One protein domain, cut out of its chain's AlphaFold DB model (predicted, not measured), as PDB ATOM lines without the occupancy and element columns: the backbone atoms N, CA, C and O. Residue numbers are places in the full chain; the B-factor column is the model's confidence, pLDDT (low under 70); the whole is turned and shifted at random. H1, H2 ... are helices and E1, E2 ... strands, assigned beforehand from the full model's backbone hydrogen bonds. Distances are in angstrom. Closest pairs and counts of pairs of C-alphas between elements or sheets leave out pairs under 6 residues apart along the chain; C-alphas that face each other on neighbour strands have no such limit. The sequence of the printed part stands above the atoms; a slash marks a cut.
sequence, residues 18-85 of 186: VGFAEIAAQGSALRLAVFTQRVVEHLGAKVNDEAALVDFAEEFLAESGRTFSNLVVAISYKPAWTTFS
ATOM      1  N   VAL A  18      17.962  50.695 -18.054       95.50
ATOM      2  CA  VAL A  18      16.942  51.736 -17.851       95.50
ATOM      3  C   VAL A  18      15.561  51.102 -17.708       95.50
ATOM      4  O   VAL A  18      14.874  51.365 -16.725       95.50
ATOM      5  N   GLY A  19      15.184  50.211 -18.630       95.00
ATOM      6  CA  GLY A  19      13.882  49.547 -18.575       95.00
ATOM      7  C   GLY A  19      13.743  48.584 -17.394       95.00
ATOM      8  O   GLY A  19      12.703  48.542 -16.741       95.00
ATOM      9  N   PHE A  20      14.819  47.883 -17.030       97.00
ATOM     10  CA  PHE A  20      14.852  47.097 -15.800       97.00
ATOM     11  C   PHE A  20      14.621  47.974 -14.564       97.00
ATOM     12  O   PHE A  20      13.808  47.622 -13.715       97.00
ATOM     13  N   ALA A  21      15.312  49.116 -14.455       97.19
ATOM     14  CA  ALA A  21      15.135  50.026 -13.326       97.19
ATOM     15  C   ALA A  21      13.697  50.562 -13.248       97.19
ATOM     16  O   ALA A  21      13.134  50.631 -12.156       97.19
ATOM     17  N   GLU A  22      13.087  50.874 -14.394       96.50
ATOM     18  CA  GLU A  22      11.689  51.297 -14.487       96.50
ATOM     19  C   GLU A  22      10.721  50.226 -13.965       96.50
ATOM     20  O   GLU A  22       9.840  50.536 -13.162       96.50
ATOM     21  N   ILE A  23      10.890  48.963 -14.370       97.12
ATOM     22  CA  ILE A  23      10.046  47.852 -13.902       97.12
ATOM     23  C   ILE A  23      10.305  47.546 -12.426       97.12
ATOM     24  O   ILE A  23       9.364  47.406 -11.643       97.12
ATOM     25  N   ALA A  24      11.571  47.490 -12.014       97.25
ATOM     26  CA  ALA A  24      11.955  47.180 -10.642       97.25
ATOM     27  C   ALA A  24      11.483  48.248  -9.640       97.25
ATOM     28  O   ALA A  24      11.150  47.912  -8.502       97.25
ATOM     29  N   ALA A  25      11.414  49.521 -10.048       96.88
ATOM     30  CA  ALA A  25      10.907  50.618  -9.220       96.88
ATOM     31  C   ALA A  25       9.416  50.474  -8.865       96.88
ATOM     32  O   ALA A  25       8.952  51.061  -7.890       96.88
ATOM     33  N   GLN A  26       8.668  49.673  -9.624       97.19
ATOM     34  CA  GLN A  26       7.242  49.440  -9.390       97.19
ATOM     35  C   GLN A  26       6.993  48.425  -8.267       97.19
ATOM     36  O   GLN A  26       5.855  48.289  -7.822       97.19
ATOM     37  N   GLY A  27       8.027  47.698  -7.817       96.44
ATOM     38  CA  GLY A  27       7.933  46.746  -6.703       96.44
ATOM     39  C   GLY A  27       6.959  45.586  -6.939       96.44
ATOM     40  O   GLY A  27       6.470  44.995  -5.984       96.44
ATOM     41  N   SER A  28       6.635  45.279  -8.198       97.69
ATOM     42  CA  SER A  28       5.667  44.244  -8.562       97.69
ATOM     43  C   SER A  28       6.379  43.026  -9.140       97.69
ATOM     44  O   SER A  28       6.885  43.089 -10.262       97.69
ATOM     45  N   ALA A  29       6.366  41.910  -8.402       97.75
ATOM     46  CA  ALA A  29       6.946  40.640  -8.851       97.75
ATOM     47  C   ALA A  29       6.349  40.184 -10.189       97.75
ATOM     48  O   ALA A  29       7.088  39.816 -11.090       97.75
ATOM     49  N   LEU A  30       5.032  40.331 -10.379       97.19
ATOM     50  CA  LEU A  30       4.366  40.000 -11.644       97.19
ATOM     51  C   LEU A  30       4.882  40.830 -12.827       97.19
ATOM     52  O   LEU A  30       5.107  40.293 -13.908       97.19
ATOM     53  N   ARG A  31       5.095  42.139 -12.647       96.56
ATOM     54  CA  ARG A  31       5.631  42.978 -13.731       96.56
ATOM     55  C   ARG A  31       7.093  42.660 -14.019       96.56
ATOM     56  O   ARG A  31       7.482  42.648 -15.187       96.56
ATOM     57  N   LEU A  32       7.885  42.366 -12.985       97.56
ATOM     58  CA  LEU A  32       9.252  41.905 -13.186       97.56
ATOM     59  C   LEU A  32       9.285  40.531 -13.864       97.56
ATOM     60  O   LEU A  32      10.089  40.356 -14.766       97.56
ATOM     61  N   ALA A  33       8.396  39.600 -13.521       98.12
ATOM     62  CA  ALA A  33       8.282  38.298 -14.176       98.12
ATOM     63  C   ALA A  33       8.035  38.445 -15.685       98.12
ATOM     64  O   ALA A  33       8.754  37.845 -16.477       98.12
ATOM     65  N   VAL A  34       7.113  39.322 -16.101       96.69
ATOM     66  CA  VAL A  34       6.867  39.611 -17.530       96.69
ATOM     67  C   VAL A  34       8.104  40.198 -18.216       96.69
ATOM     68  O   VAL A  34       8.442  39.819 -19.338       96.69
ATOM     69  N   PHE A  35       8.810  41.119 -17.557       96.25
ATOM     70  CA  PHE A  35      10.056  41.667 -18.093       96.25
ATOM     71  C   PHE A  35      11.136  40.579 -18.224       96.25
ATOM     72  O   PHE A  35      11.761  40.455 -19.274       96.25
ATOM     73  N   THR A  36      11.307  39.753 -17.193       97.56
ATOM     74  CA  THR A  36      12.239  38.621 -17.151       97.56
ATOM     75  C   THR A  36      11.918  37.589 -18.226       97.56
ATOM     76  O   THR A  36      12.834  37.125 -18.898       97.56
ATOM     77  N   GLN A  37      10.642  37.274 -18.461       97.31
ATOM     78  CA  GLN A  37      10.221  36.399 -19.553       97.31
ATOM     79  C   GLN A  37      10.706  36.931 -20.903       97.31
ATOM     80  O   GLN A  37      11.302  36.184 -21.670       97.31
ATOM     81  N   ARG A  38      10.539  38.229 -21.176       94.44
ATOM     82  CA  ARG A  38      11.033  38.823 -22.428       94.44
ATOM     83  C   ARG A  38      12.551  38.711 -22.559       94.44
ATOM     84  O   ARG A  38      13.038  38.439 -23.652       94.44
ATOM     85  N   VAL A  39      13.297  38.876 -21.462       95.94
ATOM     86  CA  VAL A  39      14.756  38.652 -21.448       95.94
ATOM     87  C   VAL A  39      15.091  37.192 -21.762       95.94
ATOM     88  O   VAL A  39      15.967  36.938 -22.580       95.94
ATOM     89  N   VAL A  40      14.384  36.234 -21.159       97.12
ATOM     90  CA  VAL A  40      14.546  34.789 -21.415       97.12
ATOM     91  C   VAL A  40      14.288  34.466 -22.887       97.12
ATOM     92  O   VAL A  40      15.082  33.764 -23.514       97.12
ATOM     93  N   GLU A  41      13.222  35.024 -23.456       94.38
ATOM     94  CA  GLU A  41      12.867  34.860 -24.867       94.38
ATOM     95  C   GLU A  41      13.929  35.448 -25.804       94.38
ATOM     96  O   GLU A  41      14.256  34.809 -26.799       94.38
ATOM     97  N   HIS A  42      14.535  36.590 -25.450       93.81
ATOM     98  CA  HIS A  42      15.650  37.204 -26.191       93.81
ATOM     99  C   HIS A  42      17.002  36.502 -25.983       93.81
ATOM    100  O   HIS A  42      17.978  36.836 -26.649       93.81
ATOM    101  N   LEU A  43      17.078  35.537 -25.064       94.88
ATOM    102  CA  LEU A  43      18.249  34.689 -24.831       94.88
ATOM    103  C   LEU A  43      18.118  33.311 -25.504       94.88
ATOM    104  O   LEU A  43      18.926  32.415 -25.251       94.88
ATOM    105  N   GLY A  44      17.118  33.121 -26.368       95.19
ATOM    106  CA  GLY A  44      16.883  31.867 -27.084       95.19
ATOM    107  C   GLY A  44      16.218  30.789 -26.228       95.19
ATOM    108  O   GLY A  44      16.273  29.598 -26.558       95.19
ATOM    109  N   ALA A  45      15.607  31.181 -25.111       96.12
ATOM    110  CA  ALA A  45      14.917  30.286 -24.199       96.12
ATOM    111  C   ALA A  45      13.406  30.534 -24.193       96.12
ATOM    112  O   ALA A  45      12.903  31.507 -24.739       96.12
ATOM    113  N   LYS A  46      12.670  29.610 -23.581       96.88
ATOM    114  CA  LYS A  46      11.256  29.786 -23.236       96.88
ATOM    115  C   LYS A  46      11.062  29.505 -21.752       96.88
ATOM    116  O   LYS A  46      11.812  28.712 -21.177       96.88
ATOM    117  N   VAL A  47      10.051  30.117 -21.155       97.62
ATOM    118  CA  VAL A  47       9.609  29.807 -19.790       97.62
ATOM    119  C   VAL A  47       8.743  28.548 -19.845       97.62
ATOM    120  O   VAL A  47       7.854  28.451 -20.688       97.62
ATOM    121  N   ASN A  48       9.029  27.557 -18.998       97.75
ATOM    122  CA  ASN A  48       8.243  26.317 -18.900       97.75
ATOM    123  C   ASN A  48       7.525  26.166 -17.544       97.75
ATOM    124  O   ASN A  48       6.724  25.246 -17.388       97.75
ATOM    125  N   ASP A  49       7.788  27.074 -16.601       98.12
ATOM    126  CA  ASP A  49       7.143  27.156 -15.294       98.12
ATOM    127  C   ASP A  49       6.945  28.634 -14.914       98.12
ATOM    128  O   ASP A  49       7.868  29.323 -14.474       98.12
ATOM    129  N   GLU A  50       5.732  29.143 -15.138       98.00
ATOM    130  CA  GLU A  50       5.379  30.537 -14.842       98.00
ATOM    131  C   GLU A  50       5.361  30.832 -13.337       98.00
ATOM    132  O   GLU A  50       5.677  31.950 -12.934       98.00
ATOM    133  N   ALA A  51       5.020  29.849 -12.497       98.12
ATOM    134  CA  ALA A  51       4.984  30.039 -11.050       98.12
ATOM    135  C   ALA A  51       6.404  30.229 -10.506       98.12
ATOM    136  O   ALA A  51       6.674  31.215  -9.824       98.12
ATOM    137  N   ALA A  52       7.335  29.362 -10.911       98.38
ATOM    138  CA  ALA A  52       8.738  29.480 -10.530       98.38
ATOM    139  C   ALA A  52       9.403  30.764 -11.062       98.38
ATOM    140  O   ALA A  52      10.290  31.317 -10.410       98.38
ATOM    141  N   LEU A  53       8.973  31.276 -12.223       98.44
ATOM    142  CA  LEU A  53       9.400  32.589 -12.716       98.44
ATOM    143  C   LEU A  53       8.920  33.734 -11.806       98.44
ATOM    144  O   LEU A  53       9.670  34.686 -11.573       98.44
ATOM    145  N   VAL A  54       7.678  33.675 -11.316       98.38
ATOM    146  CA  VAL A  54       7.143  34.682 -10.385       98.38
ATOM    147  C   VAL A  54       7.874  34.624  -9.047       98.38
ATOM    148  O   VAL A  54       8.276  35.679  -8.556       98.38
ATOM    149  N   ASP A  55       8.121  33.425  -8.515       98.44
ATOM    150  CA  ASP A  55       8.904  33.227  -7.289       98.44
ATOM    151  C   ASP A  55      10.319  33.807  -7.451       98.44
ATOM    152  O   ASP A  55      10.771  34.613  -6.637       98.44
ATOM    153  N   PHE A  56      10.984  33.502  -8.573       98.38
ATOM    154  CA  PHE A  56      12.279  34.090  -8.919       98.38
ATOM    155  C   PHE A  56      12.227  35.624  -8.959       98.38
ATOM    156  O   PHE A  56      13.123  36.292  -8.446       98.38
ATOM    157  N   ALA A  57      11.188  36.210  -9.561       98.38
ATOM    158  CA  ALA A  57      11.046  37.660  -9.640       98.38
ATOM    159  C   ALA A  57      10.817  38.307  -8.261       98.38
ATOM    160  O   ALA A  57      11.315  39.409  -8.016       98.38
ATOM    161  N   GLU A  58      10.084  37.649  -7.361       98.38
ATOM    162  CA  GLU A  58       9.899  38.102  -5.979       98.38
ATOM    163  C   GLU A  58      11.223  38.088  -5.206       98.38
ATOM    164  O   GLU A  58      11.604  39.109  -4.621       98.38
ATOM    165  N   GLU A  59      11.965  36.981  -5.279       97.94
ATOM    166  CA  GLU A  59      13.289  36.846  -4.661       97.94
ATOM    167  C   GLU A  59      14.265  37.903  -5.200       97.94
ATOM    168  O   GLU A  59      14.885  38.637  -4.428       97.94
ATOM    169  N   PHE A  60      14.324  38.075  -6.523       97.81
ATOM    170  CA  PHE A  60      15.219  39.032  -7.172       97.81
ATOM    171  C   PHE A  60      14.894  40.496  -6.818       97.81
ATOM    172  O   PHE A  60      15.789  41.343  -6.747       97.81
ATOM    173  N   LEU A  61      13.621  40.837  -6.570       97.62
ATOM    174  CA  LEU A  61      13.233  42.173  -6.090       97.62
ATOM    175  C   LEU A  61      13.668  42.436  -4.647       97.62
ATOM    176  O   LEU A  61      13.942  43.592  -4.304       97.62
ATOM    177  N   ALA A  62      13.726  41.396  -3.813       97.69
ATOM    178  CA  ALA A  62      14.179  41.495  -2.430       97.69
ATOM    179  C   ALA A  62      15.700  41.711  -2.324       97.69
ATOM    180  O   ALA A  62      16.178  42.254  -1.323       97.69
ATOM    181  N   GLU A  63      16.464  41.356  -3.362       96.62
ATOM    182  CA  GLU A  63      17.907  41.567  -3.406       96.62
ATOM    183  C   GLU A  63      18.293  43.058  -3.444       96.62
ATOM    184  O   GLU A  63      17.769  43.884  -4.209       96.62
ATOM    185  N   SER A  64      19.278  43.414  -2.616       95.44
ATOM    186  CA  SER A  64      19.916  44.729  -2.635       95.44
ATOM    187  C   SER A  64      20.935  44.820  -3.769       95.44
ATOM    188  O   SER A  64      21.722  43.900  -3.962       95.44
ATOM    189  N   GLY A  65      21.000  45.959  -4.462       95.06
ATOM    190  CA  GLY A  65      21.995  46.169  -5.521       95.06
ATOM    191  C   GLY A  65      21.679  45.470  -6.848       95.06
ATOM    192  O   GLY A  65      22.548  45.420  -7.710       95.06
ATOM    193  N   ARG A  66      20.452  44.965  -7.028       96.81
ATOM    194  CA  ARG A  66      19.984  44.341  -8.273       96.81
ATOM    195  C   ARG A  66      20.188  45.241  -9.499       96.81
ATOM    196  O   ARG A  66      19.819  46.418  -9.502       96.81
ATOM    197  N   THR A  67      20.728  44.662 -10.565       97.69
ATOM    198  CA  THR A  67      20.920  45.311 -11.868       97.69
ATOM    199  C   THR A  67      20.384  44.428 -12.992       97.69
ATOM    200  O   THR A  67      20.189  43.226 -12.809       97.69
ATOM    201  N   PHE A  68      20.197  45.003 -14.181       97.00
ATOM    202  CA  PHE A  68      19.861  44.239 -15.381       97.00
ATOM    203  C   PHE A  68      20.944  43.209 -15.710       97.00
ATOM    204  O   PHE A  68      20.633  42.082 -16.074       97.00
ATOM    205  N   SER A  69      22.217  43.558 -15.504       95.94
ATOM    206  CA  SER A  69      23.320  42.615 -15.691       95.94
ATOM    207  C   SER A  69      23.213  41.423 -14.734       95.94
ATOM    208  O   SER A  69      23.376  40.287 -15.173       95.94
ATOM    209  N   ASN A  70      22.854  41.641 -13.461       97.31
ATOM    210  CA  ASN A  70      22.628  40.535 -12.522       97.31
ATOM    211  C   ASN A  70      21.457  39.644 -12.951       97.31
ATOM    212  O   ASN A  70      21.554  38.427 -12.819       97.31
ATOM    213  N   LEU A  71      20.392  40.234 -13.503       97.94
ATOM    214  CA  LEU A  71      19.238  39.490 -14.010       97.94
ATOM    215  C   LEU A  71      19.645  38.580 -15.176       97.94
ATOM    216  O   LEU A  71      19.359  37.386 -15.162       97.94
ATOM    217  N   VAL A  72      20.363  39.131 -16.159       96.50
ATOM    218  CA  VAL A  72      20.869  38.376 -17.315       96.50
ATOM    219  C   VAL A  72      21.810  37.253 -16.866       96.50
ATOM    220  O   VAL A  72      21.668  36.119 -17.324       96.50
ATOM    221  N   VAL A  73      22.722  37.530 -15.927       95.56
ATOM    222  CA  VAL A  73      23.615  36.516 -15.342       95.56
ATOM    223  C   VAL A  73      22.813  35.400 -14.670       95.56
ATOM    224  O   VAL A  73      23.069  34.232 -14.951       95.56
ATOM    225  N   ALA A  74      21.811  35.728 -13.850       97.38
ATOM    226  CA  ALA A  74      20.962  34.734 -13.192       97.38
ATOM    227  C   ALA A  74      20.246  33.816 -14.203       97.38
ATOM    228  O   ALA A  74      20.252  32.596 -14.042       97.38
ATOM    229  N   ILE A  75      19.709  34.380 -15.288       97.38
ATOM    230  CA  ILE A  75      19.047  33.617 -16.360       97.38
ATOM    231  C   ILE A  75      20.054  32.754 -17.140       97.38
ATOM    232  O   ILE A  75      19.743  31.623 -17.517       97.38
ATOM    233  N   SER A  76      21.280  33.245 -17.355       93.75
ATOM    234  CA  SER A  76      22.330  32.532 -18.102       93.75
ATOM    235  C   SER A  76      22.765  31.209 -17.459       93.75
ATOM    236  O   SER A  76      23.245  30.315 -18.160       93.75
ATOM    237  N   TYR A  77      22.522  31.036 -16.152       95.94
ATOM    238  CA  TYR A  77      22.716  29.765 -15.446       95.94
ATOM    239  C   TYR A  77      21.674  28.696 -15.803       95.94
ATOM    240  O   TYR A  77      21.749  27.583 -15.285       95.94
ATOM    241  N   LYS A  78      20.741  29.000 -16.717       96.31
ATOM    242  CA  LYS A  78      19.714  28.085 -17.233       96.31
ATOM    243  C   LYS A  78      18.864  27.490 -16.107       96.31
ATOM    244  O   LYS A  78      18.880  26.273 -15.903       96.31
ATOM    245  N   PRO A  79      18.147  28.333 -15.344       97.62
ATOM    246  CA  PRO A  79      17.332  27.850 -14.242       97.62
ATOM    247  C   PRO A  79      16.263  26.870 -14.745       97.62
ATOM    248  O   PRO A  79      15.818  26.952 -15.890       97.62
ATOM    249  N   ALA A  80      15.840  25.945 -13.880       98.06
ATOM    250  CA  ALA A  80      14.964  24.829 -14.255       98.06
ATOM    251  C   ALA A  80      13.604  25.260 -14.842       98.06
ATOM    252  O   ALA A  80      13.013  24.505 -15.610       98.06
ATOM    253  N   TRP A  81      13.155  26.480 -14.526       98.06
ATOM    254  CA  TRP A  81      11.940  27.108 -15.059       98.06
ATOM    255  C   TRP A  81      12.090  27.653 -16.495       98.06
ATOM    256  O   TRP A  81      11.167  28.254 -17.054       98.06
ATOM    257  N   THR A  82      13.249  27.428 -17.126       98.19
ATOM    258  CA  THR A  82      13.522  27.762 -18.528       98.19
ATOM    259  C   THR A  82      13.875  26.536 -19.359       98.19
ATOM    260  O   THR A  82      14.340  25.511 -18.866       98.19
ATOM    261  N   THR A  83      13.701  26.651 -20.672       97.50
ATOM    262  CA  THR A  83      14.240  25.707 -21.655       97.50
ATOM    263  C   THR A  83      14.959  26.475 -22.756       97.50
ATOM    264  O   THR A  83      14.326  27.141 -23.575       97.50
ATOM    265  N   PHE A  84      16.289  26.380 -22.773       94.94
ATOM    266  CA  PHE A  84      17.140  26.959 -23.815       94.94
ATOM    267  C   PHE A  84      17.169  26.056 -25.043       94.94
ATOM    268  O   PHE A  84      17.397  24.852 -24.911       94.94
ATOM    269  N   SER A  85      16.991  26.635 -26.229       93.44
ATOM    270  CA  SER A  85      17.137  25.893 -27.478       93.44
ATOM    271  C   SER A  85      18.564  25.985 -28.009       93.44
ATOM    272  O   SER A  85      19.146  27.068 -28.068       93.44
TER     273      SER A  85
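AT A GLANCE: This is residues 18 to 85 of the 186 residues of an uncharacterized protein of Symbiodinium microadriaticum (UniProt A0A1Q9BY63). Three helices gather round the longest one, H2, in a small crossed cluster: H1 folds back on residues 31 to 35 of H2 as a helical hairpin, H3 packs on H2 steeply crossed to it, and H4 runs steeply crossed to H2 near its residues 36 to 40, with Phe 68 of H4 close to Phe 20 of H1. A tiny two-stranded sheet of E1 and E2 closes the end of H2 away from H1. The printed part has 68 residues, in the order H1, H2, E1, H3, H4, E2, with E1 and E2 antiparallel; the class is mostly helix. It is compact, with a radius of gyration of the C-alphas of 10.9 A and spans of 31 by 21 by 16 A.

HOW THE PARTS SIT: H1, residues 18 to 24, touches H2, residues 29 to 42, at a steep tilt of 40 degrees, opposite ways; the closest C-alphas, of Ile 23 and Leu 32, are 6.0 A apart. E1, residues 45 to 47, is the antiparallel neighbour of E2, residues 82 to 84, with N 46 and O 83 at 3.0 A and N 83 and O 46 at 2.8 A, within hydrogen-bond range. H3, residues 50 to 62, touches H2 at a steep tilt of 69 degrees, only just short of about perpendicular, with the C-alphas of Ala 29 and Glu 58 closest at 4.8 A. H4, residues 68 to 76, only just touches H2, with 3 pairs of C-alphas within 8 A, the closest those of Val 40 and Ile 75 at 6.9 A. H1 and E2 are apart, as are H3 and E2. In H1, H2, H3 and H4 every O i to N i+4 pair is within hydrogen-bond range.

IN THESE COORDINATES: H1 begins at C-alpha 18, (16.942, 51.736, -17.851). H2 is 19.7 A long, H3 18.8 A and H4 12.3 A. E2 ends at C-alpha 84, (17.140, 26.959, -23.815).

THE WHOLE: The C-alphas farthest apart, of Ala 25 and Ser 85, are 31.4 A apart. The printed part has no cut, its links between named elements are tight, and no printed residue is under 70 in pLDDT.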